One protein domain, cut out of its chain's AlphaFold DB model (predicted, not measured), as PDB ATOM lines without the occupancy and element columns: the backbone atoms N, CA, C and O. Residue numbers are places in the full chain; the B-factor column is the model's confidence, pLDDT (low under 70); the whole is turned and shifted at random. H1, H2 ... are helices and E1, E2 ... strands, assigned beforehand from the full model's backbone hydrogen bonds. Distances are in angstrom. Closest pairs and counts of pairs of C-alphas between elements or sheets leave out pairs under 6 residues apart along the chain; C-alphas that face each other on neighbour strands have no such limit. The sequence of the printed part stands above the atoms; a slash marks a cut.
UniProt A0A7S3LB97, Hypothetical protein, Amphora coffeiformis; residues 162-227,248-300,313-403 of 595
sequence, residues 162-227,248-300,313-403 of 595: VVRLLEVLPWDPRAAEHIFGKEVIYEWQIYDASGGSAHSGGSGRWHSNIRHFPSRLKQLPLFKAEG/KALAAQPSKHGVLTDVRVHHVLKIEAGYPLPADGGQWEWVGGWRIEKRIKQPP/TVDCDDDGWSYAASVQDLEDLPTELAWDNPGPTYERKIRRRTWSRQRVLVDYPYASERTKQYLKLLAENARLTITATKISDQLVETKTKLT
ATOM      1  N   VAL A 162      46.691  18.872  43.571       90.25
ATOM      2  CA  VAL A 162      45.820  18.052  42.711       90.25
ATOM      3  C   VAL A 162      44.361  18.409  42.953       90.25
ATOM      4  O   VAL A 162      43.637  18.680  42.004       90.25
ATOM      5  N   VAL A 163      43.936  18.510  44.218       89.44
ATOM      6  CA  VAL A 163      42.563  18.929  44.558       89.44
ATOM      7  C   VAL A 163      42.266  20.318  43.984       89.44
ATOM      8  O   VAL A 163      41.224  20.524  43.372       89.44
ATOM      9  N   ARG A 164      43.204  21.268  44.099       88.75
ATOM     10  CA  ARG A 164      43.090  22.595  43.466       88.75
ATOM     11  C   ARG A 164      43.016  22.521  41.941       88.75
ATOM     12  O   ARG A 164      42.257  23.285  41.355       88.75
ATOM     13  N   LEU A 165      43.771  21.624  41.308       91.50
ATOM     14  CA  LEU A 165      43.736  21.434  39.861       91.50
ATOM     15  C   LEU A 165      42.370  20.890  39.412       91.50
ATOM     16  O   LEU A 165      41.751  21.482  38.535       91.50
ATOM     17  N   LEU A 166      41.835  19.871  40.094       91.12
ATOM     18  CA  LEU A 166      40.484  19.332  39.871       91.12
ATOM     19  C   LEU A 166      39.369  20.373  40.104       91.12
ATOM     20  O   LEU A 166      38.318  20.324  39.468       91.12
ATOM     21  N   GLU A 167      39.587  21.337  40.998       90.38
ATOM     22  CA  GLU A 167      38.639  22.423  41.278       90.38
ATOM     23  C   GLU A 167      38.657  23.574  40.264       90.38
ATOM     24  O   GLU A 167      37.737  24.398  40.272       90.38
ATOM     25  N   VAL A 168      39.711  23.717  39.457       91.12
ATOM     26  CA  VAL A 168      39.903  24.885  38.575       91.12
ATOM     27  C   VAL A 168      39.995  24.474  37.106       91.12
ATOM     28  O   VAL A 168      39.334  25.095  36.280       91.12
ATOM     29  N   LEU A 169      40.767  23.431  36.795       91.50
ATOM     30  CA  LEU A 169      41.042  22.913  35.452       91.50
ATOM     31  C   LEU A 169      41.025  21.366  35.463       91.50
ATOM     32  O   LEU A 169      42.063  20.739  35.254       91.50
ATOM     33  N   PRO A 170      39.881  20.700  35.707       86.88
ATOM     34  CA  PRO A 170      39.834  19.234  35.752       86.88
ATOM     35  C   PRO A 170      40.087  18.556  34.389       86.88
ATOM     36  O   PRO A 170      40.257  17.342  34.343       86.88
ATOM     37  N   TRP A 171      40.149  19.326  33.296       87.38
ATOM     38  CA  TRP A 171      40.570  18.890  31.957       87.38
ATOM     39  C   TRP A 171      42.082  19.049  31.691       87.38
ATOM     40  O   TRP A 171      42.542  18.750  30.591       87.38
ATOM     41  N   ASP A 172      42.864  19.557  32.649       93.69
ATOM     42  CA  ASP A 172      44.320  19.676  32.513       93.69
ATOM     43  C   ASP A 172      44.961  18.274  32.404       93.69
ATOM     44  O   ASP A 172      44.629  17.400  33.209       93.69
ATOM     45  N   PRO A 173      45.905  18.023  31.474       90.62
ATOM     46  CA  PRO A 173      46.559  16.718  31.348       90.62
ATOM     47  C   PRO A 173      47.206  16.207  32.645       90.62
ATOM     48  O   PRO A 173      47.224  15.005  32.887       90.62
ATOM     49  N   ARG A 174      47.668  17.102  33.527       91.94
ATOM     50  CA  ARG A 174      48.225  16.741  34.844       91.94
ATOM     51  C   ARG A 174      47.144  16.296  35.831       91.94
ATOM     52  O   ARG A 174      47.427  15.543  36.755       91.94
ATOM     53  N   ALA A 175      45.899  16.740  35.651       91.06
ATOM     54  CA  ALA A 175      44.763  16.221  36.409       91.06
ATOM     55  C   ALA A 175      44.420  14.796  35.960       91.06
ATOM     56  O   ALA A 175      44.063  13.966  36.793       91.06
ATOM     57  N   ALA A 176      44.578  14.490  34.666       90.69
ATOM     58  CA  ALA A 176      44.265  13.177  34.110       90.69
ATOM     59  C   ALA A 176      45.052  12.038  34.790       90.69
ATOM     60  O   ALA A 176      44.464  10.995  35.060       90.69
ATOM     61  N   GLU A 177      46.317  12.249  35.173       89.25
ATOM     62  CA  GLU A 177      47.125  11.272  35.936       89.25
ATOM     63  C   GLU A 177      46.534  10.915  37.315       89.25
ATOM     64  O   GLU A 177      46.811   9.849  37.866       89.25
ATOM     65  N   HIS A 178      45.703  11.798  37.876       90.88
ATOM     66  CA  HIS A 178      45.037  11.619  39.168       90.88
ATOM     67  C   HIS A 178      43.544  11.278  39.051       90.88
ATOM     68  O   HIS A 178      42.953  10.826  40.028       90.88
ATOM     69  N   ILE A 179      42.934  11.470  37.877       92.94
ATOM     70  CA  ILE A 179      41.556  11.053  37.574       92.94
ATOM     71  C   ILE A 179      41.538   9.621  37.033       92.94
ATOM     72  O   ILE A 179      40.679   8.827  37.411       92.94
ATOM     73  N   PHE A 180      42.477   9.283  36.148       93.31
ATOM     74  CA  PHE A 180      42.543   8.005  35.449       93.31
ATOM     75  C   PHE A 180      43.662   7.142  36.032       93.31
ATOM     76  O   PHE A 180      44.845   7.406  35.843       93.31
ATOM     77  N   GLY A 181      43.287   6.054  36.703       90.81
ATOM     78  CA  GLY A 181      44.233   5.023  37.116       90.81
ATOM     79  C   GLY A 181      44.269   3.888  36.098       90.81
ATOM     80  O   GLY A 181      43.224   3.344  35.750       90.81
ATOM     81  N   LYS A 182      45.460   3.468  35.669       90.44
ATOM     82  CA  LYS A 182      45.652   2.185  34.981       90.44
ATOM     83  C   LYS A 182      46.179   1.169  35.990       90.44
ATOM     84  O   LYS A 182      47.240   1.377  36.572       90.44
ATOM     85  N   GLU A 183      45.448   0.082  36.201       89.50
ATOM     86  CA  GLU A 183      45.993  -1.110  36.845       89.50
ATOM     87  C   GLU A 183      46.592  -2.016  35.771       89.50
ATOM     88  O   GLU A 183      46.013  -2.190  34.697       89.50
ATOM     89  N   VAL A 184      47.766  -2.569  36.064       91.06
ATOM     90  CA  VAL A 184      48.445  -3.567  35.241       91.06
ATOM     91  C   VAL A 184      48.888  -4.691  36.168       91.06
ATOM     92  O   VAL A 184      49.433  -4.430  37.240       91.06
ATOM     93  N   ILE A 185      48.645  -5.929  35.758       92.56
ATOM     94  CA  ILE A 185      49.107  -7.135  36.444       92.56
ATOM     95  C   ILE A 185      49.689  -8.104  35.417       92.56
ATOM     96  O   ILE A 185      49.330  -8.081  34.236       92.56
ATOM     97  N   TYR A 186      50.575  -8.978  35.871       93.25
ATOM     98  CA  TYR A 186      51.221  -9.972  35.024       93.25
ATOM     99  C   TYR A 186      50.755 -11.374  35.402       93.25
ATOM    100  O   TYR A 186      50.891 -11.775  36.555       93.25
ATOM    101  N   GLU A 187      50.219 -12.123  34.440       94.62
ATOM    102  CA  GLU A 187      49.986 -13.563  34.573       94.62
ATOM    103  C   GLU A 187      51.218 -14.309  34.068       94.62
ATOM    104  O   GLU A 187      51.661 -14.079  32.945       94.62
ATOM    105  N   TRP A 188      51.753 -15.226  34.869       94.56
ATOM    106  CA  TRP A 188      52.949 -15.994  34.543       94.56
ATOM    107  C   TRP A 188      52.644 -17.482  34.384       94.56
ATOM    108  O   TRP A 188      51.834 -18.055  35.123       94.56
ATOM    109  N   GLN A 189      53.348 -18.126  33.452       94.69
ATOM    110  CA  GLN A 189      53.369 -19.577  33.260       94.69
ATOM    111  C   GLN A 189      54.803 -20.046  32.964       94.69
ATOM    112  O   GLN A 189      55.576 -19.337  32.322       94.69
ATOM    113  N   ILE A 190      55.157 -21.245  33.427       92.44
ATOM    114  CA  ILE A 190      56.464 -21.873  33.181       92.44
ATOM    115  C   ILE A 190      56.284 -23.179  32.403       92.44
ATOM    116  O   ILE A 190      55.390 -23.966  32.708       92.44
ATOM    117  N   TYR A 191      57.108 -23.412  31.389       90.94
ATOM    118  CA  TYR A 191      57.119 -24.646  30.619       90.94
ATOM    119  C   TYR A 191      57.894 -25.726  31.372       90.94
ATOM    120  O   TYR A 191      59.087 -25.576  31.649       90.94
ATOM    121  N   ASP A 192      57.221 -26.831  31.679       89.00
ATOM    122  CA  ASP A 192      57.846 -28.012  32.257       89.00
ATOM    123  C   ASP A 192      58.058 -29.064  31.161       89.00
ATOM    124  O   ASP A 192      57.131 -29.759  30.732       89.00
ATOM    125  N   ALA A 193      59.306 -29.170  30.701       84.75
ATOM    126  CA  ALA A 193      59.725 -30.197  29.752       84.75
ATOM    127  C   ALA A 193      59.801 -31.600  30.390       84.75
ATOM    128  O   ALA A 193      59.812 -32.590  29.666       84.75
ATOM    129  N   SER A 194      59.853 -31.700  31.725       80.19
ATOM    130  CA  SER A 194      59.981 -32.974  32.451       80.19
ATOM    131  C   SER A 194      58.638 -33.639  32.770       80.19
ATOM    132  O   SER A 194      58.596 -34.834  33.053       80.19
ATOM    133  N   GLY A 195      57.528 -32.892  32.673       68.31
ATOM    134  CA  GLY A 195      56.172 -33.413  32.883       68.31
ATOM    135  C   GLY A 195      55.759 -34.507  31.887       68.31
ATOM    136  O   GLY A 195      54.861 -35.299  32.176       68.31
ATOM    137  N   GLY A 196      56.437 -34.589  30.738       63.44
ATOM    138  CA  GLY A 196      56.378 -35.733  29.837       63.44
ATOM    139  C   GLY A 196      57.270 -36.867  30.330       63.44
ATOM    140  O   GLY A 196      58.443 -36.935  29.970       63.44
ATOM    141  N   SER A 197      56.713 -37.803  31.105       60.38
ATOM    142  CA  SER A 197      57.372 -39.097  31.307       60.38
ATOM    143  C   SER A 197      57.652 -39.728  29.941       60.38
ATOM    144  O   SER A 197      56.765 -39.776  29.089       60.38
ATOM    145  N   ALA A 198      58.853 -40.276  29.739       61.59
ATOM    146  CA  ALA A 198      59.228 -40.932  28.481       61.59
ATOM    147  C   ALA A 198      58.272 -42.078  28.079       61.59
ATOM    148  O   ALA A 198      58.219 -42.460  26.915       61.59
ATOM    149  N   HIS A 199      57.490 -42.601  29.031       66.50
ATOM    150  CA  HIS A 199      56.495 -43.652  28.815       66.50
ATOM    151  C   HIS A 199      55.094 -43.121  28.460       66.50
ATOM    152  O   HIS A 199      54.236 -43.906  28.065       66.50
ATOM    153  N   SER A 200      54.825 -41.819  28.615       63.97
ATOM    154  CA  SER A 200      53.498 -41.227  28.388       63.97
ATOM    155  C   SER A 200      53.361 -40.486  27.057       63.97
ATOM    156  O   SER A 200      52.292 -39.943  26.791       63.97
ATOM    157  N   GLY A 201      54.435 -40.379  26.260       70.62
ATOM    158  CA  GLY A 201      54.460 -39.561  25.037       70.62
ATOM    159  C   GLY A 201      54.103 -38.087  25.277       70.62
ATOM    160  O   GLY A 201      53.649 -37.402  24.366       70.62
ATOM    161  N   GLY A 202      54.233 -37.615  26.523       63.12
ATOM    162  CA  GLY A 202      53.677 -36.337  26.946       63.12
ATOM    163  C   GLY A 202      54.438 -35.168  26.339       63.12
ATOM    164  O   GLY A 202      55.574 -34.909  26.727       63.12
ATOM    165  N   SER A 203      53.790 -34.423  25.445       73.31
ATOM    166  CA  SER A 203      54.225 -33.071  25.090       73.31
ATOM    167  C   SER A 203      54.388 -32.243  26.366       73.31
ATOM    168  O   SER A 203      53.484 -32.247  27.212       73.31
ATOM    169  N   GLY A 204      55.510 -31.531  26.505       80.88
ATOM    170  CA  GLY A 204      55.744 -30.661  27.658       80.88
ATOM    171  C   GLY A 204      54.618 -29.638  27.827       80.88
ATOM    172  O   GLY A 204      53.939 -29.258  26.869       80.88
ATOM    173  N   ARG A 205      54.367 -29.233  29.072       89.50
ATOM    174  CA  ARG A 205      53.157 -28.489  29.440       89.50
ATOM    175  C   ARG A 205      53.508 -27.136  30.043       89.50
ATOM    176  O   ARG A 205      54.498 -26.999  30.751       89.50
ATOM    177  N   TRP A 206      52.652 -26.143  29.819       91.44
ATOM    178  CA  TRP A 206      52.684 -24.888  30.569       91.44
ATOM    179  C   TRP A 206      52.024 -25.073  31.941       91.44
ATOM    180  O   TRP A 206      50.840 -25.403  32.043       91.44
ATOM    181  N   HIS A 207      52.800 -24.868  33.000       91.31
ATOM    182  CA  HIS A 207      52.369 -24.914  34.391       91.31
ATOM    183  C   HIS A 207      52.122 -23.499  34.909       91.31
ATOM    184  O   HIS A 207      52.977 -22.619  34.836       91.31
ATOM    185  N   SER A 208      50.949 -23.305  35.502       91.62
ATOM    186  CA  SER A 208      50.555 -22.065  36.172       91.62
ATOM    187  C   SER A 208      50.683 -22.155  37.703       91.62
ATOM    188  O   SER A 208      50.417 -21.200  38.422       91.62
ATOM    189  N   ASN A 209      51.103 -23.309  38.234       87.31
ATOM    190  CA  ASN A 209      51.260 -23.534  39.668       87.31
ATOM    191  C   ASN A 209      52.624 -23.019  40.157       87.31
ATOM    192  O   ASN A 209      53.665 -23.528  39.736       87.31
ATOM    193  N   ILE A 210      52.603 -22.087  41.120       85.69
ATOM    194  CA  ILE A 210      53.776 -21.453  41.751       85.69
ATOM    195  C   ILE A 210      54.870 -22.442  42.203       85.69
ATOM    196  O   ILE A 210      56.050 -22.101  42.210       85.69
ATOM    197  N   ARG A 211      54.522 -23.704  42.499       85.69
ATOM    198  CA  ARG A 211      55.477 -24.776  42.839       85.69
ATOM    199  C   ARG A 211      56.516 -25.078  41.751       85.69
ATOM    200  O   ARG A 211      57.602 -25.534  42.105       85.69
ATOM    201  N   HIS A 212      56.240 -24.800  40.477       83.06
ATOM    202  CA  HIS A 212      57.191 -25.033  39.377       83.06
ATOM    203  C   HIS A 212      58.099 -23.820  39.103       83.06
ATOM    204  O   HIS A 212      59.138 -23.965  38.472       83.06
ATOM    205  N   PHE A 213      57.763 -22.633  39.615       86.06
ATOM    206  CA  PHE A 213      58.482 -21.394  39.302       86.06
ATOM    207  C   PHE A 213      59.851 -21.288  39.998       86.06
ATOM    208  O   PHE A 213      60.111 -22.008  40.972       86.06
ATOM    209  N   PRO A 214      60.737 -20.376  39.552       85.81
ATOM    210  CA  PRO A 214      61.978 -20.070  40.257       85.81
ATOM    211  C   PRO A 214      61.742 -19.628  41.708       85.81
ATOM    212  O   PRO A 214      60.671 -19.134  42.068       85.81
ATOM    213  N   SER A 215      62.768 -19.783  42.549       86.56
ATOM    214  CA  SER A 215      62.729 -19.425  43.976       86.56
ATOM    215  C   SER A 215      62.272 -17.984  44.223       86.56
ATOM    216  O   SER A 215      61.491 -17.769  45.144       86.56
ATOM    217  N   ARG A 216      62.673 -17.032  43.367       86.94
ATOM    218  CA  ARG A 216      62.263 -15.619  43.427       86.94
ATOM    219  C   ARG A 216      60.739 -15.455  43.488       86.94
ATOM    220  O   ARG A 216      60.231 -14.910  44.459       86.94
ATOM    221  N   LEU A 217      60.007 -16.001  42.513       86.50
ATOM    222  CA  LEU A 217      58.540 -15.901  42.458       86.50
ATOM    223  C   LEU A 217      57.853 -16.667  43.602       86.50
ATOM    224  O   LEU A 217      56.830 -16.222  44.110       86.50
ATOM    225  N   LYS A 218      58.436 -17.785  44.058       88.38
ATOM    226  CA  LYS A 218      57.954 -18.551  45.226       88.38
ATOM    227  C   LYS A 218      58.104 -17.811  46.559       88.38
ATOM    228  O   LYS A 218      57.359 -18.104  47.489       88.38
ATOM    229  N   GLN A 219      59.092 -16.926  46.667       90.00
ATOM    230  CA  GLN A 219      59.407 -16.165  47.880       90.00
ATOM    231  C   GLN A 219      58.636 -14.845  47.977       90.00
ATOM    232  O   GLN A 219      58.665 -14.214  49.034       90.00
ATOM    233  N   LEU A 220      57.942 -14.424  46.912       89.19
ATOM    234  CA  LEU A 220      57.165 -13.192  46.938       89.19
ATOM    235  C   LEU A 220      56.043 -13.268  47.989       89.19
ATOM    236  O   LEU A 220      55.309 -14.262  48.037       89.19
ATOM    237  N   PRO A 221      55.855 -12.219  48.808       89.94
ATOM    238  CA  PRO A 221      54.727 -12.141  49.721       89.94
ATOM    239  C   PRO A 221      53.394 -12.229  48.966       89.94
ATOM    240  O   PRO A 221      53.168 -11.569  47.949       89.94
ATOM    241  N   LEU A 222      52.472 -13.026  49.510       86.62
ATOM    242  CA  LEU A 222      51.081 -13.033  49.073       86.62
ATOM    243  C   LEU A 222      50.431 -11.707  49.470       86.62
ATOM    244  O   LEU A 222      50.310 -11.407  50.659       86.62
ATOM    245  N   PHE A 223      49.959 -10.944  48.487       82.81
ATOM    246  CA  PHE A 223      49.160  -9.760  48.746       82.81
ATOM    247  C   PHE A 223      47.807 -10.180  49.324       82.81
ATOM    248  O   PHE A 223      46.943 -10.723  48.630       82.81
ATOM    249  N   LYS A 224      47.622  -9.940  50.622       77.44
ATOM    250  CA  LYS A 224      46.339 -10.111  51.295       77.44
ATOM    251  C   LYS A 224      45.630  -8.761  51.294       77.44
ATOM    252  O   LYS A 224      45.977  -7.895  52.090       77.44
ATOM    253  N   ALA A 225      44.647  -8.588  50.410       71.06
ATOM    254  CA  ALA A 225      43.812  -7.392  50.410       71.06
ATOM    255  C   ALA A 225      43.142  -7.226  51.788       71.06
ATOM    256  O   ALA A 225      42.442  -8.124  52.267       71.06
ATOM    257  N   GLU A 226      43.384  -6.091  52.449       64.38
ATOM    258  CA  GLU A 226      42.863  -5.824  53.790       64.38
ATOM    259  C   GLU A 226      41.384  -5.413  53.742       64.38
ATOM    260  O   GLU A 226      41.016  -4.237  53.749       64.38
ATOM    261  N   GLY A 227      40.516  -6.426  53.716       51.84
ATOM    262  CA  GLY A 227      39.180  -6.362  54.315       51.84
ATOM    263  C   GLY A 227      38.146  -5.442  53.663       51.84
ATOM    264  O   GLY A 227      37.051  -5.323  54.207       51.84
ATOM    265  N   LYS A 248      32.718 -13.003  24.847       47.28
ATOM    266  CA  LYS A 248      33.837 -13.962  24.909       47.28
ATOM    267  C   LYS A 248      35.232 -13.354  24.700       47.28
ATOM    268  O   LYS A 248      36.196 -13.966  25.149       47.28
ATOM    269  N   ALA A 249      35.367 -12.206  24.032       46.88
ATOM    270  CA  ALA A 249      36.676 -11.728  23.564       46.88
ATOM    271  C   ALA A 249      37.411 -10.737  24.498       46.88
ATOM    272  O   ALA A 249      38.639 -10.715  24.508       46.88
ATOM    273  N   LEU A 250      36.699  -9.886  25.256       48.97
ATOM    274  CA  LEU A 250      37.289  -8.641  25.808       48.97
ATOM    275  C   LEU A 250      36.961  -8.319  27.279       48.97
ATOM    276  O   LEU A 250      37.283  -7.231  27.760       48.97
ATOM    277  N   ALA A 251      36.340  -9.248  28.005       60.50
ATOM    278  CA  ALA A 251      36.242  -9.212  29.469       60.50
ATOM    279  C   ALA A 251      36.814 -10.496  30.095       60.50
ATOM    280  O   ALA A 251      36.361 -10.941  31.152       60.50
ATOM    281  N   ALA A 252      37.798 -11.107  29.426       66.62
ATOM    282  CA  ALA A 252      38.463 -12.304  29.913       66.62
ATOM    283  C   ALA A 252      39.028 -12.037  31.316       66.62
ATOM    284  O   ALA A 252      39.809 -11.109  31.526       66.62
ATOM    285  N   GLN A 253      38.601 -12.827  32.299       80.88
ATOM    286  CA  GLN A 253      39.208 -12.772  33.622       80.88
ATOM    287  C   GLN A 253      40.601 -13.410  33.540       80.88
ATOM    288  O   GLN A 253      40.737 -14.461  32.904       80.88
ATOM    289  N   PRO A 254      41.626 -12.832  34.195       82.81
ATOM    290  CA  PRO A 254      42.922 -13.483  34.315       82.81
ATOM    291  C   PRO A 254      42.758 -14.866  34.946       82.81
ATOM    292  O   PRO A 254      41.888 -15.067  35.800       82.81
ATOM    293  N   SER A 255      43.559 -15.836  34.499       82.94
ATOM    294  CA  SER A 255      43.349 -17.240  34.860       82.94
ATOM    295  C   SER A 255      43.291 -17.435  36.377       82.94
ATOM    296  O   SER A 255      44.247 -17.116  37.083       82.94
ATOM    297  N   LYS A 256      42.216 -18.067  36.875       81.00
ATOM    298  CA  LYS A 256      42.079 -18.476  38.291       81.00
ATOM    299  C   LYS A 256      43.220 -19.383  38.771       81.00
ATOM    300  O   LYS A 256      43.405 -19.570  39.968       81.00
ATOM    301  N   HIS A 257      43.960 -19.976  37.836       78.62
ATOM    302  CA  HIS A 257      45.086 -20.859  38.110       78.62
ATOM    303  C   HIS A 257      46.447 -20.214  37.824       78.62
ATOM    304  O   HIS A 257      47.454 -20.868  38.084       78.62
ATOM    305  N   GLY A 258      46.493 -18.991  37.282       83.69
ATOM    306  CA  GLY A 258      47.717 -18.244  36.982       83.69
ATOM    307  C   GLY A 258      48.463 -17.795  38.239       83.69
ATOM    308  O   GLY A 258      47.837 -17.431  39.236       83.69
ATOM    309  N   VAL A 259      49.801 -17.743  38.189       90.94
ATOM    310  CA  VAL A 259      50.546 -16.898  39.134       90.94
ATOM    311  C   VAL A 259      50.397 -15.466  38.650       90.94
ATOM    312  O   VAL A 259      50.838 -15.139  37.552       90.94
ATOM    313  N   LEU A 260      49.755 -14.628  39.454       92.75
ATOM    314  CA  LEU A 260      49.476 -13.237  39.122       92.75
ATOM    315  C   LEU A 260      50.355 -12.340  39.989       92.75
ATOM    316  O   LEU A 260      50.395 -12.540  41.201       92.75
ATOM    317  N   THR A 261      51.051 -11.369  39.400       92.06
ATOM    318  CA  THR A 261      51.889 -10.413  40.145       92.06
ATOM    319  C   THR A 261      51.552  -8.967  39.821       92.06
ATOM    320  O   THR A 261      50.971  -8.663  38.778       92.06
ATOM    321  N   ASP A 262      51.955  -8.064  40.713       89.44
ATOM    322  CA  ASP A 262      51.959  -6.625  40.456       89.44
ATOM    323  C   ASP A 262      52.998  -6.229  39.388       89.44
ATOM    324  O   ASP A 262      53.878  -7.013  39.020       89.44
ATOM    325  N   VAL A 263      52.908  -4.981  38.909       86.00
ATOM    326  CA  VAL A 263      53.809  -4.383  37.894       86.00
ATOM    327  C   VAL A 263      55.289  -4.471  38.279       86.00
ATOM    328  O   VAL A 263      56.157  -4.476  37.417       86.00
ATOM    329  N   ARG A 264      55.592  -4.522  39.580       85.00
ATOM    330  CA  ARG A 264      56.966  -4.596  40.099       85.00
ATOM    331  C   ARG A 264      57.431  -6.019  40.397       85.00
ATOM    332  O   ARG A 264      58.572  -6.193  40.800       85.00
ATOM    333  N   VAL A 265      56.562  -7.020  40.225       88.50
ATOM    334  CA  VAL A 265      56.854  -8.433  40.520       88.50
ATOM    335  C   VAL A 265      57.359  -8.604  41.966       88.50
ATOM    336  O   VAL A 265      58.268  -9.370  42.271       88.50
ATOM    337  N   HIS A 266      56.757  -7.841  42.881       89.12
ATOM    338  CA  HIS A 266      57.052  -7.824  44.314       89.12
ATOM    339  C   HIS A 266      56.029  -8.625  45.126       89.12
ATOM    340  O   HIS A 266      56.341  -9.057  46.234       89.12
ATOM    341  N   HIS A 267      54.818  -8.824  44.604       90.31
ATOM    342  CA  HIS A 267      53.742  -9.513  45.313       90.31
ATOM    343  C   HIS A 267      53.011 -10.500  44.410       90.31
ATOM    344  O   HIS A 267      52.786 -10.222  43.233       90.31
ATOM    345  N   VAL A 268      52.552 -11.614  44.986       90.19
ATOM    346  CA  VAL A 268      51.588 -12.507  44.327       90.19
ATOM    347  C   VAL A 268      50.172 -12.071  44.693       90.19
ATOM    348  O   VAL A 268      49.812 -12.016  45.869       90.19
ATOM    349  N   LEU A 269      49.370 -11.754  43.681       88.88
ATOM    350  CA  LEU A 269      48.023 -11.207  43.800       88.88
ATOM    351  C   LEU A 269      46.960 -12.314  43.827       88.88
ATOM    352  O   LEU A 269      47.089 -13.343  43.164       88.88
ATOM    353  N   LYS A 270      45.865 -12.077  44.558       86.12
ATOM    354  CA  LYS A 270      44.664 -12.927  44.563       86.12
ATOM    355  C   LYS A 270      43.455 -12.136  44.067       86.12
ATOM    356  O   LYS A 270      42.813 -11.445  44.851       86.12
ATOM    357  N   ILE A 271      43.126 -12.275  42.781       79.00
ATOM    358  CA  ILE A 271      42.019 -11.539  42.135       79.00
ATOM    359  C   ILE A 271      40.655 -11.810  42.784       79.00
ATOM    360  O   ILE A 271      39.789 -10.944  42.743       79.00
ATOM    361  N   GLU A 272      40.465 -12.962  43.434       75.62
ATOM    362  CA  GLU A 272      39.228 -13.297  44.160       75.62
ATOM    363  C   GLU A 272      38.850 -12.261  45.235       75.62
ATOM    364  O   GLU A 272      37.671 -12.092  45.527       75.62
ATOM    365  N   ALA A 273      39.828 -11.544  45.801       65.75
ATOM    366  CA  ALA A 273      39.600 -10.471  46.773       65.75
ATOM    367  C   ALA A 273      39.479  -9.071  46.131       65.75
ATOM    368  O   ALA A 273      39.381  -8.074  46.847       65.75
ATOM    369  N   GLY A 274      39.523  -8.988  44.797       67.38
ATOM    370  CA  GLY A 274      39.709  -7.749  44.047       67.38
ATOM    371  C   GLY A 274      41.105  -7.140  44.230       67.38
ATOM    372  O   GLY A 274      41.925  -7.609  45.022       67.38
ATOM    373  N   TYR A 275      41.372  -6.060  43.498       70.69
ATOM    374  CA  TYR A 275      42.473  -5.158  43.826       70.69
ATOM    375  C   TYR A 275      41.921  -4.007  44.674       70.69
ATOM    376  O   TYR A 275      40.866  -3.462  44.327       70.69
ATOM    377  N   PRO A 276      42.581  -3.616  45.778       68.94
ATOM    378  CA  PRO A 276      42.123  -2.489  46.570       68.94
ATOM    379  C   PRO A 276      42.196  -1.210  45.735       68.94
ATOM    380  O   PRO A 276      43.252  -0.829  45.222       68.94
ATOM    381  N   LEU A 277      41.058  -0.529  45.625       79.88
ATOM    382  CA  LEU A 277      41.012   0.838  45.122       79.88
ATOM    383  C   LEU A 277      41.903   1.736  46.004       79.88
ATOM    384  O   LEU A 277      42.101   1.422  47.183       79.88
ATOM    385  N   PRO A 278      42.465   2.834  45.466       80.25
ATOM    386  CA  PRO A 278      43.285   3.742  46.255       80.25
ATOM    387  C   PRO A 278      42.546   4.184  47.518       80.25
ATOM    388  O   PRO A 278      41.444   4.720  47.451       80.25
ATOM    389  N   ALA A 279      43.170   3.996  48.681       77.31
ATOM    390  CA  ALA A 279      42.642   4.472  49.961       77.31
ATOM    391  C   ALA A 279      42.867   5.990  50.142       77.31
ATOM    392  O   ALA A 279      43.169   6.452  51.243       77.31
ATOM    393  N   ASP A 280      42.766   6.753  49.046       80.00
ATOM    394  CA  ASP A 280      43.009   8.198  48.956       80.00
ATOM    395  C   ASP A 280      41.767   9.048  49.277       80.00
ATOM    396  O   ASP A 280      41.726  10.249  49.007       80.00
ATOM    397  N   GLY A 281      40.743   8.415  49.854       82.38
ATOM    398  CA  GLY A 281      39.457   9.019  50.176       82.38
ATOM    399  C   GLY A 281      38.521   9.181  48.977       82.38
ATOM    400  O   GLY A 281      37.345   9.454  49.195       82.38
ATOM    401  N   GLY A 282      38.994   8.999  47.739       89.31
ATOM    402  CA  GLY A 282      38.161   9.044  46.542       89.31
ATOM    403  C   GLY A 282      37.215   7.848  46.417       89.31
ATOM    404  O   GLY A 282      37.526   6.734  46.838       89.31
ATOM    405  N   GLN A 283      36.062   8.066  45.783       92.12
ATOM    406  CA  GLN A 283      35.264   6.984  45.217       92.12
ATOM    407  C   GLN A 283      35.773   6.712  43.805       92.12
ATOM    408  O   GLN A 283      35.667   7.557  42.915       92.12
ATOM    409  N   TRP A 284      36.327   5.523  43.617       93.31
ATOM    410  CA  TRP A 284      36.860   5.057  42.346       93.31
ATOM    411  C   TRP A 284      35.927   4.024  41.729       93.31
ATOM    412  O   TRP A 284      35.395   3.164  42.428       93.31
ATOM    413  N   GLU A 285      35.784   4.064  40.411       91.44
ATOM    414  CA  GLU A 285      34.993   3.099  39.657       91.44
ATOM    415  C   GLU A 285      35.833   2.445  38.562       91.44
ATOM    416  O   GLU A 285      36.656   3.088  37.908       91.44
ATOM    417  N   TRP A 286      35.624   1.146  38.357       91.38
ATOM    418  CA  TRP A 286      36.261   0.405  37.278       91.38
ATOM    419  C   TRP A 286      35.536   0.635  35.954       91.38
ATOM    420  O   TRP A 286      34.351   0.332  35.816       91.38
ATOM    421  N   VAL A 287      36.273   1.103  34.952       90.12
ATOM    422  CA  VAL A 287      35.756   1.348  33.607       90.12
ATOM    423  C   VAL A 287      36.178   0.185  32.708       90.12
ATOM    424  O   VAL A 287      37.339   0.035  32.328       90.12
ATOM    425  N   GLY A 288      35.206  -0.670  32.388       86.75
ATOM    426  CA  GLY A 288      35.412  -1.895  31.618       86.75
ATOM    427  C   GLY A 288      35.913  -3.090  32.444       86.75
ATOM    428  O   GLY A 288      36.025  -3.043  33.673       86.75
ATOM    429  N   GLY A 289      36.172  -4.196  31.746       87.25
ATOM    430  CA  GLY A 289      36.769  -5.416  32.297       87.25
ATOM    431  C   GLY A 289      38.290  -5.449  32.148       87.25
ATOM    432  O   GLY A 289      38.899  -4.494  31.664       87.25
ATOM    433  N   TRP A 290      38.891  -6.567  32.551       90.00
ATOM    434  CA  TRP A 290      40.291  -6.872  32.264       90.00
ATOM    435  C   TRP A 290      40.516  -7.034  30.756       90.00
ATOM    436  O   TRP A 290      39.736  -7.695  30.072       90.00
ATOM    437  N   ARG A 291      41.593  -6.430  30.252       89.62
ATOM    438  CA  ARG A 291      42.036  -6.484  28.854       89.62
ATOM    439  C   ARG A 291      43.427  -7.104  28.781       89.62
ATOM    440  O   ARG A 291      44.249  -6.859  29.660       89.62
ATOM    441  N   ILE A 292      43.696  -7.865  27.726       90.44
ATOM    442  CA  ILE A 292      45.033  -8.388  27.422       90.44
ATOM    443  C   ILE A 292      45.782  -7.346  26.581       90.44
ATOM    444  O   ILE A 292      45.269  -6.889  25.560       90.44
ATOM    445  N   GLU A 293      46.996  -6.972  26.983       87.50
ATOM    446  CA  GLU A 293      47.819  -6.020  26.229       87.50
ATOM    447  C   GLU A 293      48.620  -6.744  25.142       87.50
ATOM    448  O   GLU A 293      49.785  -7.071  25.340       87.50
ATOM    449  N   LYS A 294      48.001  -6.980  23.974       84.00
ATOM    450  CA  LYS A 294      48.669  -7.640  22.831       84.00
ATOM    451  C   LYS A 294      49.851  -6.850  22.247       84.00
ATOM    452  O   LYS A 294      50.718  -7.435  21.613       84.00
ATOM    453  N   ARG A 295      49.870  -5.524  22.437       76.44
ATOM    454  CA  ARG A 295      50.921  -4.619  21.943       76.44
ATOM    455  C   ARG A 295      51.436  -3.733  23.062       76.44
ATOM    456  O   ARG A 295      50.758  -2.791  23.480       76.44
ATOM    457  N   ILE A 296      52.657  -4.003  23.514       67.81
ATOM    458  CA  ILE A 296      53.340  -3.166  24.497       67.81
ATOM    459  C   ILE A 296      53.953  -1.978  23.750       67.81
ATOM    460  O   ILE A 296      54.943  -2.105  23.031       67.81
ATOM    461  N   LYS A 297      53.350  -0.794  23.903       67.69
ATOM    462  CA  LYS A 297      53.951   0.455  23.420       67.69
ATOM    463  C   LYS A 297      55.167   0.755  24.294       67.69
ATOM    464  O   LYS A 297      54.982   1.171  25.438       67.69
ATOM    465  N   GLN A 298      56.377   0.582  23.760       61.19
ATOM    466  CA  GLN A 298      57.586   1.011  24.462       61.19
ATOM    467  C   GLN A 298      57.473   2.504  24.839       61.19
ATOM    468  O   GLN A 298      57.062   3.318  23.994       61.19
ATOM    469  N   PRO A 299      57.801   2.890  26.089       59.84
ATOM    470  CA  PRO A 299      58.055   4.289  26.401       59.84
ATOM    471  C   PRO A 299      59.265   4.755  25.573       59.84
ATOM    472  O   PRO A 299      60.160   3.952  25.320       59.84
ATOM    473  N   PRO A 300      59.323   6.021  25.126       61.03
ATOM    474  CA  PRO A 300      60.471   6.509  24.371       61.03
ATOM    475  C   PRO A 300      61.730   6.443  25.244       61.03
ATOM    476  O   PRO A 300      61.852   7.192  26.215       61.03
ATOM    477  N   THR A 313      57.181  -1.990  18.318       60.97
ATOM    478  CA  THR A 313      56.243  -2.756  19.128       60.97
ATOM    479  C   THR A 313      56.677  -4.204  19.064       60.97
ATOM    480  O   THR A 313      56.770  -4.766  17.979       60.97
ATOM    481  N   VAL A 314      56.937  -4.790  20.225       64.38
ATOM    482  CA  VAL A 314      57.114  -6.236  20.343       64.38
ATOM    483  C   VAL A 314      55.713  -6.813  20.433       64.38
ATOM    484  O   VAL A 314      54.956  -6.466  21.354       64.38
ATOM    485  N   ASP A 315      55.326  -7.571  19.411       67.06
ATOM    486  CA  ASP A 315      54.001  -8.163  19.347       67.06
ATOM    487  C   ASP A 315      53.982  -9.359  20.309       67.06
ATOM    488  O   ASP A 315      54.928 -10.137  20.418       67.06
ATOM    489  N   CYS A 316      52.921  -9.490  21.095       82.88
ATOM    490  CA  CYS A 316      52.692 -10.745  21.806       82.88
ATOM    491  C   CYS A 316      52.105 -11.774  20.829       82.88
ATOM    492  O   CYS A 316      51.614 -11.396  19.763       82.88
ATOM    493  N   ASP A 317      52.076 -13.056  21.208       87.00
ATOM    494  CA  ASP A 317      51.308 -14.036  20.427       87.00
ATOM    495  C   ASP A 317      49.807 -13.662  20.360       87.00
ATOM    496  O   ASP A 317      49.336 -12.750  21.052       87.00
ATOM    497  N   ASP A 318      49.023 -14.365  19.537       84.69
ATOM    498  CA  ASP A 318      47.582 -14.094  19.382       84.69
ATOM    499  C   ASP A 318      46.813 -14.120  20.717       84.69
ATOM    500  O   ASP A 318      45.792 -13.443  20.873       84.69
ATOM    501  N   ASP A 319      47.334 -14.862  21.691       86.88
ATOM    502  CA  ASP A 319      46.836 -15.026  23.052       86.88
ATOM    503  C   ASP A 319      47.375 -13.955  24.031       86.88
ATOM    504  O   ASP A 319      46.964 -13.913  25.196       86.88
ATOM    505  N   GLY A 320      48.286 -13.084  23.601       89.81
ATOM    506  CA  GLY A 320      48.910 -12.030  24.398       89.81
ATOM    507  C   GLY A 320      50.019 -12.489  25.350       89.81
ATOM    508  O   GLY A 320      50.249 -11.826  26.364       89.81
ATOM    509  N   TRP A 321      50.688 -13.611  25.074       92.06
ATOM    510  CA  TRP A 321      51.891 -14.029  25.795       92.06
ATOM    511  C   TRP A 321      53.163 -13.429  25.188       92.06
ATOM    512  O   TRP A 321      53.379 -13.465  23.980       92.06
ATOM    513  N   SER A 322      54.043 -12.960  26.068       90.44
ATOM    514  CA  SER A 322      55.457 -12.687  25.809       90.44
ATOM    515  C   SER A 322      56.300 -13.852  26.336       90.44
ATOM    516  O   SER A 322      56.092 -14.284  27.475       90.44
ATOM    517  N   TYR A 323      57.266 -14.342  25.559       90.06
ATOM    518  CA  TYR A 323      58.127 -15.475  25.930       90.06
ATOM    519  C   TYR A 323      59.535 -15.018  26.333       90.06
ATOM    520  O   TYR A 323      60.052 -14.063  25.758       90.06
ATOM    521  N   ALA A 324      60.168 -15.715  27.286       89.25
ATOM    522  CA  ALA A 324      61.538 -15.452  27.732       89.25
ATOM    523  C   ALA A 324      62.263 -16.697  28.283       89.25
ATOM    524  O   ALA A 324      61.655 -17.744  28.540       89.25
ATOM    525  N   ALA A 325      63.581 -16.577  28.474       86.75
ATOM    526  CA  ALA A 325      64.423 -17.629  29.040       86.75
ATOM    527  C   ALA A 325      64.426 -17.597  30.579       86.75
ATOM    528  O   ALA A 325      64.367 -18.649  31.224       86.75
ATOM    529  N   SER A 326      64.448 -16.398  31.166       88.00
ATOM    530  CA  SER A 326      64.443 -16.138  32.606       88.00
ATOM    531  C   SER A 326      63.274 -15.229  33.035       88.00
ATOM    532  O   SER A 326      62.518 -14.717  32.209       88.00
ATOM    533  N   VAL A 327      63.078 -15.060  34.352       85.88
ATOM    534  CA  VAL A 327      62.090 -14.100  34.888       85.88
ATOM    535  C   VAL A 327      62.632 -12.674  34.772       85.88
ATOM    536  O   VAL A 327      61.888 -11.783  34.371       85.88
ATOM    537  N   GLN A 328      63.925 -12.484  35.055       85.81
ATOM    538  CA  GLN A 328      64.627 -11.203  34.963       85.81
ATOM    539  C   GLN A 328      64.498 -10.557  33.580       85.81
ATOM    540  O   GLN A 328      64.210  -9.367  33.504       85.81
ATOM    541  N   ASP A 329      64.603 -11.342  32.503       83.56
ATOM    542  CA  ASP A 329      64.479 -10.840  31.123       83.56
ATOM    543  C   ASP A 329      63.151 -10.085  30.908       83.56
ATOM    544  O   ASP A 329      63.098  -9.095  30.185       83.56
ATOM    545  N   LEU A 330      62.075 -10.531  31.569       81.56
ATOM    546  CA  LEU A 330      60.748  -9.913  31.509       81.56
ATOM    547  C   LEU A 330      60.542  -8.822  32.571       81.56
ATOM    548  O   LEU A 330      59.684  -7.963  32.378       81.56
ATOM    549  N   GLU A 331      61.269  -8.857  33.689       79.81
ATOM    550  CA  GLU A 331      61.209  -7.840  34.747       79.81
ATOM    551  C   GLU A 331      61.952  -6.558  34.353       79.81
ATOM    552  O   GLU A 331      61.372  -5.475  34.415       79.81
ATOM    553  N   ASP A 332      63.219  -6.689  33.952       71.75
ATOM    554  CA  ASP A 332      64.141  -5.563  33.775       71.75
ATOM    555  C   ASP A 332      63.934  -4.866  32.419       71.75
ATOM    556  O   ASP A 332      63.982  -3.638  32.323       71.75
ATOM    557  N   LEU A 333      63.650  -5.649  31.373       64.00
ATOM    558  CA  LEU A 333      63.414  -5.184  30.006       64.00
ATOM    559  C   LEU A 333      62.144  -5.840  29.442       64.00
ATOM    560  O   LEU A 333      62.225  -6.663  28.529       64.00
ATOM    561  N   PRO A 334      60.939  -5.450  29.916       60.00
ATOM    562  CA  PRO A 334      59.668  -6.113  29.597       60.00
ATOM    563  C   PRO A 334      59.279  -6.118  28.111       60.00
ATOM    564  O   PRO A 334      58.216  -6.650  27.792       60.00
ATOM    565  N   THR A 335      60.098  -5.518  27.244       59.50
ATOM    566  CA  THR A 335      59.886  -5.412  25.801       59.50
ATOM    567  C   THR A 335      61.128  -5.866  25.017       59.50
ATOM    568  O   THR A 335      60.988  -6.727  24.166       59.50
ATOM    569  N   GLU A 336      62.344  -5.381  25.311       59.66
ATOM    570  CA  GLU A 336      63.537  -5.649  24.471       59.66
ATOM    571  C   GLU A 336      64.009  -7.118  24.436       59.66
ATOM    572  O   GLU A 336      64.620  -7.532  23.454       59.66
ATOM    573  N   LEU A 337      63.728  -7.908  25.480       61.94
ATOM    574  CA  LEU A 337      64.103  -9.332  25.569       61.94
ATOM    575  C   LEU A 337      62.907 -10.291  25.438       61.94
ATOM    576  O   LEU A 337      63.060 -11.504  25.586       61.94
ATOM    577  N   ALA A 338      61.711  -9.761  25.186       60.81
ATOM    578  CA  ALA A 338      60.522 -10.566  24.961       60.81
ATOM    579  C   ALA A 338      60.493 -11.087  23.517       60.81
ATOM    580  O   ALA A 338      60.781 -10.348  22.580       60.81
ATOM    581  N   TRP A 339      60.102 -12.351  23.345       71.88
ATOM    582  CA  TRP A 339      59.844 -12.929  22.027       71.88
ATOM    583  C   TRP A 339      58.352 -13.155  21.784       71.88
ATOM    584  O   TRP A 339      57.642 -13.675  22.645       71.88
ATOM    585  N   ASP A 340      57.941 -12.835  20.564       67.69
ATOM    586  CA  ASP A 340      56.576 -12.852  20.024       67.69
ATOM    587  C   ASP A 340      56.074 -14.285  19.766       67.69
ATOM    588  O   ASP A 340      54.880 -14.560  19.708       67.69
ATOM    589  N   ASN A 341      57.011 -15.226  19.624       68.81
ATOM    590  CA  ASN A 341      56.754 -16.634  19.342       68.81
ATOM    591  C   ASN A 341      57.298 -17.540  20.463       68.81
ATOM    592  O   ASN A 341      58.380 -17.262  21.000       68.81
ATOM    593  N   PRO A 342      56.656 -18.693  20.745       66.38
ATOM    594  CA  PRO A 342      57.123 -19.644  21.760       66.38
ATOM    595  C   PRO A 342      58.512 -20.228  21.465       66.38
ATOM    596  O   PRO A 342      59.199 -20.652  22.390       66.38
ATOM    597  N   GLY A 343      58.945 -20.208  20.198       66.81
ATOM    598  CA  GLY A 343      60.270 -20.660  19.769       66.81
ATOM    599  C   GLY A 343      60.566 -22.122  20.131       66.81
ATOM    600  O   GLY A 343      59.651 -22.910  20.382       66.81
ATOM    601  N   PRO A 344      61.851 -22.511  20.176       66.38
ATOM    602  CA  PRO A 344      62.247 -23.800  20.716       66.38
ATOM    603  C   PRO A 344      62.049 -23.809  22.239       66.38
ATOM    604  O   PRO A 344      62.699 -23.068  22.981       66.38
ATOM    605  N   THR A 345      61.177 -24.687  22.740       63.12
ATOM    606  CA  THR A 345      60.762 -24.710  24.160       63.12
ATOM    607  C   THR A 345      61.885 -25.028  25.161       63.12
ATOM    608  O   THR A 345      61.674 -24.958  26.371       63.12
ATOM    609  N   TYR A 346      63.075 -25.418  24.690       65.56
ATOM    610  CA  TYR A 346      64.244 -25.638  25.543       65.56
ATOM    611  C   TYR A 346      64.971 -24.330  25.918       65.56
ATOM    612  O   TYR A 346      65.606 -24.288  26.973       65.56
ATOM    613  N   GLU A 347      64.830 -23.268  25.115       72.44
ATOM    614  CA  GLU A 347      65.340 -21.915  25.397       72.44
ATOM    615  C   GLU A 347      64.307 -21.067  26.155       72.44
ATOM    616  O   GLU A 347      64.640 -20.422  27.146       72.44
ATOM    617  N   ARG A 348      63.037 -21.098  25.728       77.12
ATOM    618  CA  ARG A 348      61.978 -20.194  26.214       77.12
ATOM    619  C   ARG A 348      61.078 -20.873  27.241       77.12
ATOM    620  O   ARG A 348      59.967 -21.310  26.946       77.12
ATOM    621  N   LYS A 349      61.590 -21.002  28.468       86.25
ATOM    622  CA  LYS A 349      60.921 -21.740  29.553       86.25
ATOM    623  C   LYS A 349      59.861 -20.937  30.298       86.25
ATOM    624  O   LYS A 349      59.113 -21.531  31.067       86.25
ATOM    625  N   ILE A 350      59.782 -19.621  30.128       90.00
ATOM    626  CA  ILE A 350      58.847 -18.763  30.865       90.00
ATOM    627  C   ILE A 350      58.027 -17.951  29.868       90.00
ATOM    628  O   ILE A 350      58.541 -17.499  28.847       90.00
ATOM    629  N   ARG A 351      56.745 -17.749  30.180       92.44
ATOM    630  CA  ARG A 351      55.896 -16.794  29.473       92.44
ATOM    631  C   ARG A 351      55.079 -15.943  30.432       92.44
ATOM    632  O   ARG A 351      54.696 -16.394  31.516       92.44
ATOM    633  N   ARG A 352      54.803 -14.714  30.009       93.00
ATOM    634  CA  ARG A 352      54.060 -13.703  30.761       93.00
ATOM    635  C   ARG A 352      53.006 -13.061  29.871       93.00
ATOM    636  O   ARG A 352      53.327 -12.627  28.774       93.00
ATOM    637  N   ARG A 353      51.776 -12.952  30.362       92.81
ATOM    638  CA  ARG A 353      50.685 -12.203  29.732       92.81
ATOM    639  C   ARG A 353      50.412 -10.948  30.549       92.81
ATOM    640  O   ARG A 353      50.249 -11.019  31.769       92.81
ATOM    641  N   THR A 354      50.360  -9.803  29.879       92.38
ATOM    642  CA  THR A 354      50.066  -8.516  30.516       92.38
ATOM    643  C   THR A 354      48.566  -8.261  30.493       92.38
ATOM    644  O   THR A 354      47.954  -8.197  29.427       92.38
ATOM    645  N   TRP A 355      47.982  -8.092  31.674       92.62
ATOM    646  CA  TRP A 355      46.580  -7.743  31.859       92.62
ATOM    647  C   TRP A 355      46.473  -6.308  32.357       92.62
ATOM    648  O   TRP A 355      47.211  -5.915  33.260       92.62
ATOM    649  N   SER A 356      45.535  -5.527  31.826       91.44
ATOM    650  CA  SER A 356      45.268  -4.178  32.320       91.44
ATOM    651  C   SER A 356      43.784  -3.862  32.461       91.44
ATOM    652  O   SER A 356      42.921  -4.455  31.811       91.44
ATOM    653  N   ARG A 357      43.484  -2.921  33.359       91.00
ATOM    654  CA  ARG A 357      42.138  -2.401  33.608       91.00
ATOM    655  C   ARG A 357      42.220  -0.921  33.963       91.00
ATOM    656  O   ARG A 357      43.159  -0.491  34.631       91.00
ATOM    657  N   GLN A 358      41.243  -0.133  33.529       91.69
ATOM    658  CA  GLN A 358      41.189   1.298  33.820       91.69
ATOM    659  C   GLN A 358      40.196   1.576  34.951       91.69
ATOM    660  O   GLN A 358      39.092   1.037  34.957       91.69
ATOM    661  N   ARG A 359      40.575   2.440  35.893       92.44
ATOM    662  CA  ARG A 359      39.677   3.053  36.878       92.44
ATOM    663  C   ARG A 359      39.603   4.557  36.674       92.44
ATOM    664  O   ARG A 359      40.569   5.173  36.222       92.44
ATOM    665  N   VAL A 360      38.473   5.133  37.056       94.88
ATOM    666  CA  VAL A 360      38.223   6.573  37.044       94.88
ATOM    667  C   VAL A 360      37.786   7.012  38.436       94.88
ATOM    668  O   VAL A 360      37.019   6.315  39.101       94.88
ATOM    669  N   LEU A 361      38.301   8.148  38.893       95.50
ATOM    670  CA  LEU A 361      37.822   8.840  40.083       95.50
ATOM    671  C   LEU A 361      36.440   9.439  39.774       95.50
ATOM    672  O   LEU A 361      36.327  10.259  38.869       95.50
ATOM    673  N   VAL A 362      35.404   9.030  40.506       95.81
ATOM    674  CA  VAL A 362      33.998   9.424  40.265       95.81
ATOM    675  C   VAL A 362      33.515  10.459  41.277       95.81
ATOM    676  O   VAL A 362      32.775  11.378  40.930       95.81
ATOM    677  N   ASP A 363      33.950  10.333  42.529       94.69
ATOM    678  CA  ASP A 363      33.730  11.330  43.571       94.69
ATOM    679  C   ASP A 363      35.015  11.512  44.389       94.69
ATOM    680  O   ASP A 363      35.790  10.580  44.589       94.69
ATOM    681  N   TYR A 364      35.223  12.716  44.902       94.12
ATOM    682  CA  TYR A 364      36.227  13.013  45.906       94.12
ATOM    683  C   TYR A 364      35.556  13.809  47.038       94.12
ATOM    684  O   TYR A 364      34.917  14.825  46.755       94.12
ATOM    685  N   PRO A 365      35.678  13.412  48.324       87.50
ATOM    686  CA  PRO A 365      34.905  13.995  49.425       87.50
ATOM    687  C   PRO A 365      35.021  15.512  49.545       87.50
ATOM    688  O   PRO A 365      34.065  16.175  49.938       87.50
ATOM    689  N   TYR A 366      36.185  16.053  49.185       84.00
ATOM    690  CA  TYR A 366      36.443  17.484  49.227       84.00
ATOM    691  C   TYR A 366      36.117  18.208  47.917       84.00
ATOM    692  O   TYR A 366      36.112  19.425  47.936       84.00
ATOM    693  N   ALA A 367      35.842  17.535  46.797       87.38
ATOM    694  CA  ALA A 367      35.527  18.224  45.544       87.38
ATOM    695  C   ALA A 367      34.186  18.983  45.614       87.38
ATOM    696  O   ALA A 367      33.246  18.572  46.300       87.38
ATOM    697  N   SER A 368      34.086  20.089  44.880       90.50
ATOM    698  CA  SER A 368      32.844  20.822  44.658       90.50
ATOM    699  C   SER A 368      31.885  20.018  43.784       90.50
ATOM    700  O   SER A 368      32.300  19.220  42.946       90.50
ATOM    701  N   GLU A 369      30.582  20.261  43.938       91.19
ATOM    702  CA  GLU A 369      29.544  19.505  43.226       91.19
ATOM    703  C   GLU A 369      29.718  19.547  41.697       91.19
ATOM    704  O   GLU A 369      29.520  18.541  41.020       91.19
ATOM    705  N   ARG A 370      30.199  20.672  41.147       90.25
ATOM    706  CA  ARG A 370      30.534  20.789  39.719       90.25
ATOM    707  C   ARG A 370      31.673  19.848  39.314       90.25
ATOM    708  O   ARG A 370      31.574  19.195  38.279       90.25
ATOM    709  N   THR A 371      32.739  19.767  40.111       92.56
ATOM    710  CA  THR A 371      33.850  18.839  39.860       92.56
ATOM    711  C   THR A 371      33.387  17.387  40.009       92.56
ATOM    712  O   THR A 371      33.721  16.570  39.159       92.56
ATOM    713  N   LYS A 372      32.531  17.064  40.989       94.19
ATOM    714  CA  LYS A 372      31.923  15.725  41.134       94.19
ATOM    715  C   LYS A 372      31.075  15.327  39.920       94.19
ATOM    716  O   LYS A 372      31.189  14.210  39.424       94.19
ATOM    717  N   GLN A 373      30.244  16.235  39.412       94.75
ATOM    718  CA  GLN A 373      29.454  16.009  38.195       94.75
ATOM    719  C   GLN A 373      30.349  15.811  36.964       94.75
ATOM    720  O   GLN A 373      30.104  14.909  36.170       94.75
ATOM    721  N   TYR A 374      31.425  16.591  36.837       94.31
ATOM    722  CA  TYR A 374      32.406  16.419  35.766       94.31
ATOM    723  C   TYR A 374      33.141  15.069  35.843       94.31
ATOM    724  O   TYR A 374      33.282  14.395  34.826       94.31
ATOM    725  N   LEU A 375      33.551  14.630  37.037       95.25
ATOM    726  CA  LEU A 375      34.175  13.319  37.258       95.25
ATOM    727  C   LEU A 375      33.235  12.157  36.881       95.25
ATOM    728  O   LEU A 375      33.654  11.221  36.201       95.25
ATOM    729  N   LYS A 376      31.943  12.254  37.227       95.81
ATOM    730  CA  LYS A 376      30.905  11.306  36.779       95.81
ATOM    731  C   LYS A 376      30.771  11.268  35.253       95.81
ATOM    732  O   LYS A 376      30.789  10.182  34.678       95.81
ATOM    733  N   LEU A 377      30.716  12.431  34.598       95.81
ATOM    734  CA  LEU A 377      30.671  12.529  33.133       95.81
ATOM    735  C   LEU A 377      31.937  11.963  32.467       95.81
ATOM    736  O   LEU A 377      31.839  11.341  31.413       95.81
ATOM    737  N   LEU A 378      33.120  12.117  33.075       94.50
ATOM    738  CA  LEU A 378      34.346  11.473  32.588       94.50
ATOM    739  C   LEU A 378      34.299   9.947  32.721       94.50
ATOM    740  O   LEU A 378      34.734   9.253  31.803       94.50
ATOM    741  N   ALA A 379      33.765   9.411  33.820       93.56
ATOM    742  CA  ALA A 379      33.596   7.967  33.993       93.56
ATOM    743  C   ALA A 379      32.585   7.381  32.990       93.56
ATOM    744  O   ALA A 379      32.826   6.320  32.410       93.56
ATOM    745  N   GLU A 380      31.486   8.091  32.732       93.44
ATOM    746  CA  GLU A 380      30.502   7.737  31.706       93.44
ATOM    747  C   GLU A 380      31.096   7.800  30.292       93.44
ATOM    748  O   GLU A 380      31.006   6.825  29.549       93.44
ATOM    749  N   ASN A 381      31.794   8.884  29.940       94.25
ATOM    750  CA  ASN A 381      32.484   9.020  28.657       94.25
ATOM    751  C   ASN A 381      33.540   7.914  28.464       94.25
ATOM    752  O   ASN A 381      33.594   7.282  27.410       94.25
ATOM    753  N   ALA A 382      34.316   7.588  29.500       90.69
ATOM    754  CA  ALA A 382      35.263   6.477  29.451       90.69
ATOM    755  C   ALA A 382      34.554   5.124  29.227       90.69
ATOM    756  O   ALA A 382      35.045   4.300  28.452       90.69
ATOM    757  N   ARG A 383      33.373   4.894  29.829       89.56
ATOM    758  CA  ARG A 383      32.550   3.703  29.546       89.56
ATOM    759  C   ARG A 383      32.056   3.682  28.101       89.56
ATOM    760  O   ARG A 383      32.219   2.660  27.436       89.56
ATOM    761  N   LEU A 384      31.501   4.789  27.610       90.00
ATOM    762  CA  LEU A 384      31.015   4.919  26.233       90.00
ATOM    763  C   LEU A 384      32.143   4.719  25.217       90.00
ATOM    764  O   LEU A 384      31.966   3.964  24.268       90.00
ATOM    765  N   THR A 385      33.321   5.292  25.462       89.50
ATOM    766  CA  THR A 385      34.530   5.094  24.649       89.50
ATOM    767  C   THR A 385      34.920   3.616  24.599       89.50
ATOM    768  O   THR A 385      35.134   3.071  23.519       89.50
ATOM    769  N   ILE A 386      34.942   2.926  25.749       86.69
ATOM    770  CA  ILE A 386      35.216   1.482  25.811       86.69
ATOM    771  C   ILE A 386      34.188   0.671  25.009       86.69
ATOM    772  O   ILE A 386      34.585  -0.254  24.299       86.69
ATOM    773  N   THR A 387      32.901   1.003  25.101       85.19
ATOM    774  CA  THR A 387      31.834   0.343  24.335       85.19
ATOM    775  C   THR A 387      31.939   0.637  22.837       85.19
ATOM    776  O   THR A 387      31.821  -0.284  22.035       85.19
ATOM    777  N   ALA A 388      32.249   1.873  22.444       87.56
ATOM    778  CA  ALA A 388      32.453   2.259  21.050       87.56
ATOM    779  C   ALA A 388      33.649   1.526  20.420       87.56
ATOM    780  O   ALA A 388      33.528   1.015  19.308       87.56
ATOM    781  N   THR A 389      34.773   1.389  21.141       85.56
ATOM    782  CA  THR A 389      35.905   0.568  20.672       85.56
ATOM    783  C   THR A 389      35.486  -0.889  20.477       85.56
ATOM    784  O   THR A 389      35.753  -1.443  19.421       85.56
ATOM    785  N   LYS A 390      34.753  -1.491  21.430       83.88
ATOM    786  CA  LYS A 390      34.255  -2.873  21.286       83.88
ATOM    787  C   LYS A 390      33.379  -3.051  20.042       83.88
ATOM    788  O   LYS A 390      33.590  -3.998  19.297       83.88
ATOM    789  N   ILE A 391      32.424  -2.147  19.811       85.88
ATOM    790  CA  ILE A 391      31.536  -2.200  18.638       85.88
ATOM    791  C   ILE A 391      32.350  -2.053  17.342       85.88
ATOM    792  O   ILE A 391      32.103  -2.779  16.382       85.88
ATOM    793  N   SER A 392      33.356  -1.172  17.324       87.56
ATOM    794  CA  SER A 392      34.288  -1.041  16.196       87.56
ATOM    795  C   SER A 392      35.079  -2.331  15.948       87.56
ATOM    796  O   SER A 392      35.160  -2.776  14.805       87.56
ATOM    797  N   ASP A 393      35.629  -2.953  16.995       82.50
ATOM    798  CA  ASP A 393      36.385  -4.208  16.892       82.50
ATOM    799  C   ASP A 393      35.492  -5.342  16.346       82.50
ATOM    800  O   ASP A 393      35.876  -6.043  15.409       82.50
ATOM    801  N   GLN A 394      34.260  -5.468  16.859       84.31
ATOM    802  CA  GLN A 394      33.260  -6.434  16.382       84.31
ATOM    803  C   GLN A 394      32.860  -6.200  14.918       84.31
ATOM    804  O   GLN A 394      32.665  -7.162  14.172       84.31
ATOM    805  N   LEU A 395      32.722  -4.941  14.493       89.25
ATOM    806  CA  LEU A 395      32.392  -4.592  13.111       89.25
ATOM    807  C   LEU A 395      33.531  -4.974  12.158       89.25
ATOM    808  O   LEU A 395      33.269  -5.524  11.088       89.25
ATOM    809  N   VAL A 396      34.787  -4.743  12.558       87.25
ATOM    810  CA  VAL A 396      35.970  -5.172  11.797       87.25
ATOM    811  C   VAL A 396      36.035  -6.698  11.711       87.25
ATOM    812  O   VAL A 396      36.149  -7.220  10.607       87.25
ATOM    813  N   GLU A 397      35.880  -7.419  12.826       84.62
ATOM    814  CA  GLU A 397      35.881  -8.893  12.854       84.62
ATOM    815  C   GLU A 397      34.745  -9.497  12.006       84.62
ATOM    816  O   GLU A 397      34.925 -10.502  11.316       84.62
ATOM    817  N   THR A 398      33.563  -8.878  12.025       88.06
ATOM    818  CA  THR A 398      32.427  -9.306  11.195       88.06
ATOM    819  C   THR A 398      32.710  -9.053   9.715       88.06
ATOM    820  O   THR A 398      32.409  -9.906   8.882       88.06
ATOM    821  N   LYS A 399      33.337  -7.916   9.381       93.88
ATOM    822  CA  LYS A 399      33.739  -7.585   8.011       93.88
ATOM    823  C   LYS A 399      34.803  -8.549   7.477       93.88
ATOM    824  O   LYS A 399      34.643  -9.011   6.354       93.88
ATOM    825  N   THR A 400      35.844  -8.879   8.250       89.81
ATOM    826  CA  THR A 400      36.889  -9.816   7.790       89.81
ATOM    827  C   THR A 400      36.312 -11.206   7.542       89.81
ATOM    828  O   THR A 400      36.518 -11.764   6.466       89.81
ATOM    829  N   LYS A 401      35.482 -11.714   8.461       89.19
ATOM    830  CA  LYS A 401      34.770 -12.989   8.284       89.19
ATOM    831  C   LYS A 401      33.858 -12.989   7.061       89.19
ATOM    832  O   LYS A 401      33.811 -13.987   6.348       89.19
ATOM    833  N   LEU A 402      33.152 -11.887   6.795       93.00
ATOM    834  CA  LEU A 402      32.331 -11.767   5.592       93.00
ATOM    835  C   LEU A 402      33.202 -11.884   4.333       93.00
ATOM    836  O   LEU A 402      32.935 -12.753   3.506       93.00
ATOM    837  N   THR A 403      34.297 -11.120   4.245       94.00
ATOM    838  CA  THR A 403      35.216 -11.183   3.095       94.00
ATOM    839  C   THR A 403      35.882 -12.555   2.925       94.00
ATOM    840  O   THR A 403      36.023 -13.026   1.801       94.00
TER     841      THR A 403
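Overview. This is residues 162 to 227, 248 to 300 and 313 to 403 of the 595 residues of the protein "Hypothetical protein" of Amphora coffeiformis (UniProt A0A7S3LB97). What is the main picture? A long, strongly twisted ribbon of two antiparallel strands, E1 and E6, makes the core, with shorter E2 and E3 beside E1 and E4 and E5 beside E6; the long helix H5 folds back from the end of E6 over E4 and E6 and sticks out with residues 395 to 403. Small helices H1 and H2 sit at the end of the ribbon where H5 starts, and the loop of residues 193 to 204 makes the opposite tip. What are the parts? The printed part has 210 residues with five named helices and six named strands, in the order H1 H2 E1 E2 H3 E3 E4 E5 H4 E6 H5, of mixed class. How compact is it? It is only just loose, close to compact, with a radius of gyration of the C-alphas of 20.3 A and spans of 70 by 51 by 33 A.

Arrangement. How does the printed part begin? H1, residues 162 to 168, touches H2, residues 173 to 179, at a steep tilt of 64 degrees, opposite ways; the closest C-alphas, of Leu 166 and Ala 175, are 6.3 A apart. H2 only grazes the branched sheet, with its residues 176 to 179. What lies beside E1? On one side of E1, residues 180 to 192, are E2, residues 205 to 207, in a hairpin with it, N 190 to O 207 2.9 A, and E3, residues 259 to 262, N 188 to O 259 2.8 A. On the other side is E6, residues 350 to 363, N 183 to O 357 2.8 A. H3, residues 215 to 219, is only just not on the sheet, with 4 pairs of C-alphas within 10 A. What lies beyond E6? E4, residues 283 to 292, which bends by 56 degrees at residue 288, N 287 to O 358 2.8 A, and E5, residues 321 to 324, N 322 to O 352 2.8 A, are antiparallel to E6; H4, residues 328 to 332, only grazes the sheet. H5, residues 369 to 403, is over E4 and E6 at a height over the sheet of 11.0 A, along the strands at 16 degrees to E6 on the local plane, the C-alphas of Val 362 and Leu 375 being closest at 4.9 A. How are the helix backbones? Each O i to N i+4 pair is within hydrogen-bond range in H1, H3, H4 and H5; H2 has 1 of 3, and 3 of 4 for O i to N i+3.

Along the chain. Where are the anchors? C-alpha 162 is at (45.820, 18.052, 42.711), and C-alpha 403, where H5 ends, is at (35.216, -11.183, 3.095). Which elements are long? From first to last C-alpha H5 measures 50.8 A, E6 41.2 A, E1 39.3 A and E4 25.5 A.

Size, cuts and confidence. How large is it, and where is it cut? The C-alphas farthest apart, of Val 168 and His 199, are 71.2 A apart; residues 228 to 247 and 301 to 312 are not printed, with C-alpha gaps of 30.8 A and 11.5 A. Which links are long? E1 to E2, E3 to E4 and H4 to E6 are long. Where is confidence low? The mean pLDDT of the printed part is 83.3, and 38 residues are under 70, among them residues 195 to 200 and 340 to 346.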